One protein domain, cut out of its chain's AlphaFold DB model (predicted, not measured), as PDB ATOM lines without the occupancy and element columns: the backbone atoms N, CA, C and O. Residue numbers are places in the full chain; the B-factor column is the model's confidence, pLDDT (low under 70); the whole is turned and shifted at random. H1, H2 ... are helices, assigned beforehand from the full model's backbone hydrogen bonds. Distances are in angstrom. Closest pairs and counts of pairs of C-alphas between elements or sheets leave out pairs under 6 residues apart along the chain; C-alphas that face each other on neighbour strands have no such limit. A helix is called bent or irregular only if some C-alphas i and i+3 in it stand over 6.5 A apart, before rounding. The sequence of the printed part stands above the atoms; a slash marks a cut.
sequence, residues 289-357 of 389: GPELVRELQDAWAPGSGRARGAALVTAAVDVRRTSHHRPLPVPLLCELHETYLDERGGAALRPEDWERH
ATOM      1  N   GLY A 289     145.861 127.407 185.312       66.50
ATOM      2  CA  GLY A 289     144.826 127.671 184.304       66.50
ATOM      3  C   GLY A 289     144.985 129.040 183.615       66.50
ATOM      4  O   GLY A 289     145.021 129.089 182.384       66.50
ATOM      5  N   PRO A 290     145.141 130.150 184.362       63.84
ATOM      6  CA  PRO A 290     145.332 131.478 183.779       63.84
ATOM      7  C   PRO A 290     146.644 131.636 182.998       63.84
ATOM      8  O   PRO A 290     146.651 132.251 181.932       63.84
ATOM      9  N   GLU A 291     147.752 131.090 183.498       68.56
ATOM     10  CA  GLU A 291     149.054 131.152 182.829       68.56
ATOM     11  C   GLU A 291     149.062 130.337 181.539       68.56
ATOM     12  O   GLU A 291     149.589 130.821 180.545       68.56
ATOM     13  N   LEU A 292     148.427 129.160 181.512       74.62
ATOM     14  CA  LEU A 292     148.277 128.351 180.298       74.62
ATOM     15  C   LEU A 292     147.454 129.083 179.231       74.62
ATOM     16  O   LEU A 292     147.770 129.007 178.046       74.62
ATOM     17  N   VAL A 293     146.421 129.828 179.640       75.38
ATOM     18  CA  VAL A 293     145.644 130.672 178.720       75.38
ATOM     19  C   VAL A 293     146.495 131.819 178.178       75.38
ATOM     20  O   VAL A 293     146.456 132.075 176.977       75.38
ATOM     21  N   ARG A 294     147.288 132.487 179.026       78.19
ATOM     22  CA  ARG A 294     148.218 133.538 178.578       78.19
ATOM     23  C   ARG A 294     149.291 132.979 177.651       78.19
ATOM     24  O   ARG A 294     149.529 133.552 176.601       78.19
ATOM     25  N   GLU A 295     149.877 131.833 177.984       81.19
ATOM     26  CA  GLU A 295     150.874 131.176 177.142       81.19
ATOM     27  C   GLU A 295     150.289 130.803 175.777       81.19
ATOM     28  O   GLU A 295     150.940 131.023 174.756       81.19
ATOM     29  N   LEU A 296     149.048 130.310 175.744       84.88
ATOM     30  CA  LEU A 296     148.329 130.051 174.502       84.88
ATOM     31  C   LEU A 296     148.092 131.340 173.699       84.88
ATOM     32  O   LEU A 296     148.239 131.329 172.480       84.88
ATOM     33  N   GLN A 297     147.746 132.451 174.356       86.81
ATOM     34  CA  GLN A 297     147.577 133.757 173.709       86.81
ATOM     35  C   GLN A 297     148.903 134.288 173.141       86.81
ATOM     36  O   GLN A 297     148.948 134.677 171.975       86.81
ATOM     37  N   ASP A 298     149.983 134.235 173.919       86.81
ATOM     38  CA  ASP A 298     151.323 134.682 173.523       86.81
ATOM     39  C   ASP A 298     151.927 133.800 172.423       86.81
ATOM     40  O   ASP A 298     152.719 134.264 171.600       86.81
ATOM     41  N   ALA A 299     151.553 132.520 172.373       87.56
ATOM     42  CA  ALA A 299     151.980 131.605 171.322       87.56
ATOM     43  C   ALA A 299     151.474 132.028 169.930       87.56
ATOM     44  O   ALA A 299     152.131 131.718 168.937       87.56
ATOM     45  N   TRP A 300     150.395 132.810 169.841       89.12
ATOM     46  CA  TRP A 300     149.919 133.389 168.579       89.12
ATOM     47  C   TRP A 300     150.709 134.616 168.109       89.12
ATOM     48  O   TRP A 300     150.490 135.072 166.988       89.12
ATOM     49  N   ALA A 301     151.602 135.183 168.926       85.94
ATOM     50  CA  ALA A 301     152.369 136.356 168.523       85.94
ATOM     51  C   ALA A 301     153.300 136.033 167.331       85.94
ATOM     52  O   ALA A 301     153.962 134.989 167.338       85.94
ATOM     53  N   PRO A 302     153.416 136.920 166.321       82.06
ATOM     54  CA  PRO A 302     154.326 136.705 165.200       82.06
ATOM     55  C   PRO A 302     155.768 136.482 165.671       82.06
ATOM     56  O   PRO A 302     156.320 137.286 166.422       82.06
ATOM     57  N   GLY A 303     156.395 135.392 165.218       78.25
ATOM     58  CA  GLY A 303     157.769 135.056 165.603       78.25
ATOM     59  C   GLY A 303     157.917 134.382 166.972       78.25
ATOM     60  O   GLY A 303     159.048 134.168 167.403       78.25
ATOM     61  N   SER A 304     156.815 133.993 167.630       82.19
ATOM     62  CA  SER A 304     156.841 133.172 168.851       82.19
ATOM     63  C   SER A 304     157.472 131.789 168.631       82.19
ATOM     64  O   SER A 304     157.936 131.170 169.590       82.19
ATOM     65  N   GLY A 305     157.441 131.289 167.387       83.56
ATOM     66  CA  GLY A 305     157.835 129.926 167.020       83.56
ATOM     67  C   GLY A 305     156.952 128.834 167.638       83.56
ATOM     68  O   GLY A 305     157.408 127.700 167.755       83.56
ATOM     69  N   ARG A 306     155.745 129.194 168.107       88.38
ATOM     70  CA  ARG A 306     154.786 128.311 168.804       88.38
ATOM     71  C   ARG A 306     153.355 128.419 168.255       88.38
ATOM     72  O   ARG A 306     152.404 127.955 168.887       88.38
ATOM     73  N   ALA A 307     153.184 129.081 167.114       90.06
ATOM     74  CA  ALA A 307     151.872 129.359 166.540       90.06
ATOM     75  C   ALA A 307     151.147 128.073 166.116       90.06
ATOM     76  O   ALA A 307     149.929 127.975 166.269       90.06
ATOM     77  N   ARG A 308     151.879 127.051 165.649       89.75
ATOM     78  CA  ARG A 308     151.274 125.764 165.278       89.75
ATOM     79  C   ARG A 308     150.754 125.021 166.505       89.75
ATOM     80  O   ARG A 308     149.639 124.506 166.482       89.75
ATOM     81  N   GLY A 309     151.524 124.996 167.589       87.25
ATOM     82  CA  GLY A 309     151.099 124.453 168.876       87.25
ATOM     83  C   GLY A 309     149.838 125.142 169.393       87.25
ATOM     84  O   GLY A 309     148.904 124.470 169.832       87.25
ATOM     85  N   ALA A 310     149.762 126.469 169.264       89.12
ATOM     86  CA  ALA A 310     148.575 127.233 169.631       89.12
ATOM     87  C   ALA A 310     147.347 126.843 168.792       89.12
ATOM     88  O   ALA A 310     146.251 126.674 169.339       89.12
ATOM     89  N   ALA A 311     147.533 126.632 167.486       91.50
ATOM     90  CA  ALA A 311     146.485 126.167 166.584       91.50
ATOM     91  C   ALA A 311     145.991 124.760 166.950       91.50
ATOM     92  O   ALA A 311     144.787 124.541 167.060       91.50
ATOM     93  N   LEU A 312     146.908 123.827 167.229       89.94
ATOM     94  CA  LEU A 312     146.586 122.456 167.644       89.94
ATOM     95  C   LEU A 312     145.781 122.423 168.946       89.94
ATOM     96  O   LEU A 312     144.771 121.726 169.034       89.94
ATOM     97  N   VAL A 313     146.215 123.185 169.954       88.50
ATOM     98  CA  VAL A 313     145.511 123.278 171.241       88.50
ATOM     99  C   VAL A 313     144.127 123.890 171.048       88.50
ATOM    100  O   VAL A 313     143.155 123.363 171.587       88.50
ATOM    101  N   THR A 314     144.016 124.958 170.255       90.31
ATOM    102  CA  THR A 314     142.735 125.630 169.987       90.31
ATOM    103  C   THR A 314     141.761 124.697 169.266       90.31
ATOM    104  O   THR A 314     140.634 124.523 169.728       90.31
ATOM    105  N   ALA A 315     142.224 124.006 168.220       90.75
ATOM    106  CA  ALA A 315     141.447 123.001 167.500       90.75
ATOM    107  C   ALA A 315     140.958 121.885 168.433       90.75
ATOM    108  O   ALA A 315     139.774 121.548 168.450       90.75
ATOM    109  N   ALA A 316     141.846 121.335 169.266       84.88
ATOM    110  CA  ALA A 316     141.485 120.293 170.222       84.88
ATOM    111  C   ALA A 316     140.455 120.776 171.261       84.88
ATOM    112  O   ALA A 316     139.536 120.030 171.612       84.88
ATOM    113  N   VAL A 317     140.581 122.018 171.743       87.19
ATOM    114  CA  VAL A 317     139.625 122.634 172.675       87.19
ATOM    115  C   VAL A 317     138.255 122.789 172.025       87.19
ATOM    116  O   VAL A 317     137.261 122.378 172.622       87.19
ATOM    117  N   ASP A 318     138.174 123.327 170.812       89.44
ATOM    118  CA  ASP A 318     136.891 123.542 170.142       89.44
ATOM    119  C   ASP A 318     136.206 122.227 169.764       89.44
ATOM    120  O   ASP A 318     135.007 122.078 170.001       89.44
ATOM    121  N   VAL A 319     136.955 121.215 169.320       87.00
ATOM    122  CA  VAL A 319     136.401 119.866 169.117       87.00
ATOM    123  C   VAL A 319     135.857 119.282 170.424       87.00
ATOM    124  O   VAL A 319     134.804 118.644 170.454       87.00
ATOM    125  N   ARG A 320     136.525 119.538 171.554       79.25
ATOM    126  CA  ARG A 320     135.998 119.118 172.855       79.25
ATOM    127  C   ARG A 320     134.716 119.871 173.221       79.25
ATOM    128  O   ARG A 320     133.827 119.273 173.831       79.25
ATOM    129  N   ARG A 321     134.615 121.156 172.862       83.31
ATOM    130  CA  ARG A 321     133.434 122.009 173.099       83.31
ATOM    131  C   ARG A 321     132.236 121.623 172.236       83.31
ATOM    132  O   ARG A 321     131.114 121.843 172.673       83.31
ATOM    133  N   THR A 322     132.448 120.994 171.082       87.19
ATOM    134  CA  THR A 322     131.374 120.395 170.265       87.19
ATOM    135  C   THR A 322     130.941 119.011 170.763       87.19
ATOM    136  O   THR A 322     130.283 118.260 170.046       87.19
ATOM    137  N   SER A 323     131.290 118.664 172.007       76.44
ATOM    138  CA  SER A 323     130.977 117.386 172.658       76.44
ATOM    139  C   SER A 323     131.643 116.163 172.021       76.44
ATOM    140  O   SER A 323     131.295 115.021 172.334       76.44
ATOM    141  N   HIS A 324     132.653 116.357 171.169       76.62
ATOM    142  CA  HIS A 324     133.462 115.244 170.699       76.62
ATOM    143  C   HIS A 324     134.513 114.899 171.752       76.62
ATOM    144  O   HIS A 324     135.479 115.625 171.998       76.62
ATOM    145  N   HIS A 325     134.300 113.772 172.424       68.94
ATOM    146  CA  HIS A 325     135.090 113.417 173.593       68.94
ATOM    147  C   HIS A 325     136.077 112.263 173.392       68.94
ATOM    148  O   HIS A 325     136.764 111.883 174.345       68.94
ATOM    149  N   ARG A 326     136.132 111.706 172.179       67.62
ATOM    150  CA  ARG A 326     137.056 110.632 171.806       67.62
ATOM    151  C   ARG A 326     138.396 111.230 171.351       67.62
ATOM    152  O   ARG A 326     138.412 112.371 170.890       67.62
ATOM    153  N   PRO A 327     139.515 110.494 171.483       68.19
ATOM    154  CA  PRO A 327     140.777 110.904 170.877       68.19
ATOM    155  C   PRO A 327     140.601 111.120 169.370       68.19
ATOM    156  O   PRO A 327     140.075 110.243 168.682       68.19
ATOM    157  N   LEU A 328     141.031 112.277 168.867       76.88
ATOM    158  CA  LEU A 328     140.990 112.564 167.437       76.88
ATOM    159  C   LEU A 328     142.097 111.793 166.714       76.88
ATOM    160  O   LEU A 328     143.233 111.775 167.197       76.88
ATOM    161  N   PRO A 329     141.813 111.203 165.541       81.00
ATOM    162  CA  PRO A 329     142.862 110.720 164.660       81.00
ATOM    163  C   PRO A 329     143.837 111.854 164.329       81.00
ATOM    164  O   PRO A 329     143.410 112.962 164.002       81.00
ATOM    165  N   VAL A 330     145.141 111.568 164.373       79.69
ATOM    166  CA  VAL A 330     146.193 112.555 164.072       79.69
ATOM    167  C   VAL A 330     145.960 113.269 162.732       79.69
ATOM    168  O   VAL A 330     146.033 114.493 162.738       79.69
ATOM    169  N   PRO A 331     145.590 112.592 161.621       82.75
ATOM    170  CA  PRO A 331     145.341 113.276 160.349       82.75
ATOM    171  C   PRO A 331     144.241 114.339 160.427       82.75
ATOM    172  O   PRO A 331     144.385 115.418 159.868       82.75
ATOM    173  N   LEU A 332     143.174 114.072 161.186       84.25
ATOM    174  CA  LEU A 332     142.079 115.023 161.358       84.25
ATOM    175  C   LEU A 332     142.518 116.234 162.188       84.25
ATOM    176  O   LEU A 332     142.158 117.365 161.882       84.25
ATOM    177  N   LEU A 333     143.333 116.015 163.224       82.38
ATOM    178  CA  LEU A 333     143.922 117.112 163.990       82.38
ATOM    179  C   LEU A 333     144.895 117.940 163.125       82.38
ATOM    180  O   LEU A 333     144.928 119.165 163.254       82.38
ATOM    181  N   CYS A 334     145.627 117.291 162.211       82.00
ATOM    182  CA  CYS A 334     146.468 117.960 161.222       82.00
ATOM    183  C   CYS A 334     145.646 118.842 160.273       82.00
ATOM    184  O   CYS A 334     146.024 119.975 160.020       82.00
ATOM    185  N   GLU A 335     144.508 118.379 159.776       87.38
ATOM    186  CA  GLU A 335     143.665 119.210 158.906       87.38
ATOM    187  C   GLU A 335     143.051 120.391 159.666       87.38
ATOM    188  O   GLU A 335     143.088 121.535 159.207       87.38
ATOM    189  N   LEU A 336     142.538 120.134 160.872       89.75
ATOM    190  CA  LEU A 336     141.893 121.161 161.682       89.75
ATOM    191  C   LEU A 336     142.863 122.280 162.061       89.75
ATOM    192  O   LEU A 336     142.526 123.450 161.906       89.75
ATOM    193  N   HIS A 337     144.066 121.953 162.542       89.00
ATOM    194  CA  HIS A 337     144.972 122.993 163.031       89.00
ATOM    195  C   HIS A 337     145.479 123.931 161.928       89.00
ATOM    196  O   HIS A 337     145.706 125.101 162.222       89.00
ATOM    197  N   GLU A 338     145.613 123.463 160.680       90.75
ATOM    198  CA  GLU A 338     145.979 124.335 159.555       90.75
ATOM    199  C   GLU A 338     144.896 125.396 159.321       90.75
ATOM    200  O   GLU A 338     145.216 126.563 159.124       90.75
ATOM    201  N   THR A 339     143.615 125.039 159.484       92.12
ATOM    202  CA  THR A 339     142.500 125.997 159.363       92.12
ATOM    203  C   THR A 339     142.616 127.116 160.405       92.12
ATOM    204  O   THR A 339     142.579 128.296 160.064       92.12
ATOM    205  N   TYR A 340     142.845 126.759 161.675       90.81
ATOM    206  CA  TYR A 340     143.037 127.741 162.754       90.81
ATOM    207  C   TYR A 340     144.291 128.601 162.564       90.81
ATOM    208  O   TYR A 340     144.322 129.764 162.976       90.81
ATOM    209  N   LEU A 341     145.345 128.029 161.984       91.06
ATOM    210  CA  LEU A 341     146.589 128.732 161.711       91.06
ATOM    211  C   LEU A 341     146.407 129.751 160.576       91.06
ATOM    212  O   LEU A 341     146.818 130.905 160.725       91.06
ATOM    213  N   ASP A 342     145.742 129.357 159.489       91.19
ATOM    214  CA  ASP A 342     145.447 130.209 158.335       91.19
ATOM    215  C   ASP A 342     144.540 131.387 158.707       91.19
ATOM    216  O   ASP A 342     144.856 132.534 158.377       91.19
ATOM    217  N   GLU A 343     143.480 131.149 159.487       90.62
ATOM    218  CA  GLU A 343     142.572 132.196 159.988       90.62
ATOM    219  C   GLU A 343     143.288 133.286 160.805       90.62
ATOM    220  O   GLU A 343     142.841 134.433 160.865       90.62
ATOM    221  N   ARG A 344     144.417 132.944 161.433       84.94
ATOM    222  CA  ARG A 344     145.208 133.832 162.299       84.94
ATOM    223  C   ARG A 344     146.397 134.490 161.591       84.94
ATOM    224  O   ARG A 344     147.129 135.243 162.234       84.94
ATOM    225  N   GLY A 345     146.584 134.250 160.292       82.50
ATOM    226  CA  GLY A 345     147.645 134.858 159.479       82.50
ATOM    227  C   GLY A 345     148.648 133.869 158.877       82.50
ATOM    228  O   GLY A 345     149.590 134.301 158.205       82.50
ATOM    229  N   GLY A 346     148.468 132.563 159.097       86.19
ATOM    230  CA  GLY A 346     149.198 131.490 158.424       86.19
ATOM    231  C   GLY A 346     150.717 131.657 158.490       86.19
ATOM    232  O   GLY A 346     151.314 131.816 159.558       86.19
ATOM    233  N   ALA A 347     151.356 131.684 157.319       82.38
ATOM    234  CA  ALA A 347     152.807 131.826 157.180       82.38
ATOM    235  C   ALA A 347     153.389 133.101 157.826       82.38
ATOM    236  O   ALA A 347     154.555 133.101 158.231       82.38
ATOM    237  N   ALA A 348     152.604 134.178 157.974       82.00
ATOM    238  CA  ALA A 348     153.068 135.419 158.603       82.00
ATOM    239  C   ALA A 348     153.414 135.233 160.091       82.00
ATOM    240  O   ALA A 348     154.258 135.954 160.628       82.00
ATOM    241  N   LEU A 349     152.823 134.228 160.741       80.94
ATOM    242  CA  LEU A 349     153.101 133.881 162.133       80.94
ATOM    243  C   LEU A 349     154.434 133.141 162.312       80.94
ATOM    244  O   LEU A 349     154.920 133.039 163.440       80.94
ATOM    245  N   ARG A 350     155.052 132.683 161.212       82.38
ATOM    246  CA  ARG A 350     156.246 131.819 161.193       82.38
ATOM    247  C   ARG A 350     156.055 130.575 162.074       82.38
ATOM    248  O   ARG A 350     156.794 130.402 163.047       82.38
ATOM    249  N   PRO A 351     155.044 129.745 161.760       80.81
ATOM    250  CA  PRO A 351     154.788 128.518 162.496       80.81
ATOM    251  C   PRO A 351     155.996 127.586 162.423       80.81
ATOM    252  O   PRO A 351     156.715 127.526 161.427       80.81
ATOM    253  N   GLU A 352     156.192 126.843 163.496       84.69
ATOM    254  CA  GLU A 352     157.175 125.783 163.606       84.69
ATOM    255  C   GLU A 352     156.928 124.646 162.600       84.69
ATOM    256  O   GLU A 352     155.800 124.405 162.164       84.69
ATOM    257  N   ASP A 353     157.988 123.911 162.251       80.12
ATOM    258  CA  ASP A 353     157.887 122.736 161.382       80.12
ATOM    259  C   ASP A 353     157.198 121.567 162.102       80.12
ATOM    260  O   ASP A 353     157.491 121.264 163.265       80.12
ATOM    261  N   TRP A 354     156.334 120.855 161.375       68.25
ATOM    262  CA  TRP A 354     155.601 119.685 161.875       68.25
ATOM    263  C   TRP A 354     156.529 118.567 162.387       68.25
ATOM    264  O   TRP A 354     156.288 117.971 163.439       68.25
ATOM    265  N   GLU A 355     157.643 118.317 161.692       57.00
ATOM    266  CA  GLU A 355     158.538 117.188 161.981       57.00
ATOM    267  C   GLU A 355     159.282 117.303 163.322       57.00
ATOM    268  O   GLU A 355     159.759 116.299 163.850       57.00
ATOM    269  N   ARG A 356     159.368 118.499 163.925       48.53
ATOM    270  CA  ARG A 356     160.086 118.700 165.197       48.53
ATOM    271  C   ARG A 356     159.324 118.253 166.447       48.53
ATOM    272  O   ARG A 356     159.960 118.135 167.492       48.53
ATOM    273  N   HIS A 357     158.015 118.011 166.365       47.59
ATOM    274  CA  HIS A 357     157.173 117.743 167.545       47.59
ATOM    275  C   HIS A 357     156.406 116.412 167.501       47.59
ATOM    276  O   HIS A 357     155.723 116.076 168.467       47.59
TER     277      HIS A 357
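What this domain is: This is residues 289 to 357 of the 389 residues of an uncharacterized protein of Amycolatopsis mediterranei (strain S699) (UniProt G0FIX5). Two longer helices, H2 and H3, cross as an X to make the core, and H1 meets the first residues of H2 at a corner and sticks out from it with residues 289 to 294. The very short helix H4 lies near the first residue of H2, and a tail with no named element follows it. The printed part has 69 residues with four named helices, in the order H1, H2, H3, H4, and no named strand; its class is all helix. It is compact, with a radius of gyration of the C-alphas of 12.0 A, and spans 32 by 28 by 22 A along its three main axes.

Where its parts are: H1 is residues 289 to 299, and its first C-alpha, of Gly 289, is at (144.826, 127.671, 184.304); it is 15.3 A long from first to last C-alpha. H2, residues 307 to 321, is the longest helix by residues and measures 20.9 A, beginning with C-alpha 307 at (151.872, 129.359, 166.540). H3, residues 330 to 343, measures 20.4 A. H4, residues 346 to 349, measures 5.9 A and ends with C-alpha 349 at (153.101, 133.881, 162.133). No helix is bent or irregular.

How they stand to each other: H1 touches H2, which meets it with residues 307 to 310 alone; the closest C-alphas, those of Ala 299 and Ala 307, are 5.3 A apart. H1 and H2 run opposite ways at a steep tilt of 47 degrees. H2 also touches H3, with 19 pairs of C-alphas within 8 A, the closest being those of Leu 312 and His 337 at 4.9 A. H2 and H3 run opposite ways at a steep tilt of 69.8 degrees, only just short of about perpendicular. H4 is close to H2 but not clearly touching, with the closest C-alphas, of Ala 307 and Leu 349, 6.4 A apart. H4 is also close to H3 but not clearly touching, with the C-alphas of Glu 338 and Gly 346 closest at 7.9 A. H1 is apart from H3 and from H4. In H1 and H2 every O i to N i+4 pair is within hydrogen-bond range, in H3 8 of 10 are, and H4 is too short for such a pair.

The domain as a whole: The two C-alphas farthest apart, those of Gly 303 and Ser 323, are 32.9 A from each other. The printed part has no cut. The links from H1 to H2 and from H2 to H3 are short, and that from H3 to H4 is tight. The mean pLDDT of the printed part is 81.7; residues 289 to 291, 325 to 327 and 354 to 357 are under 70.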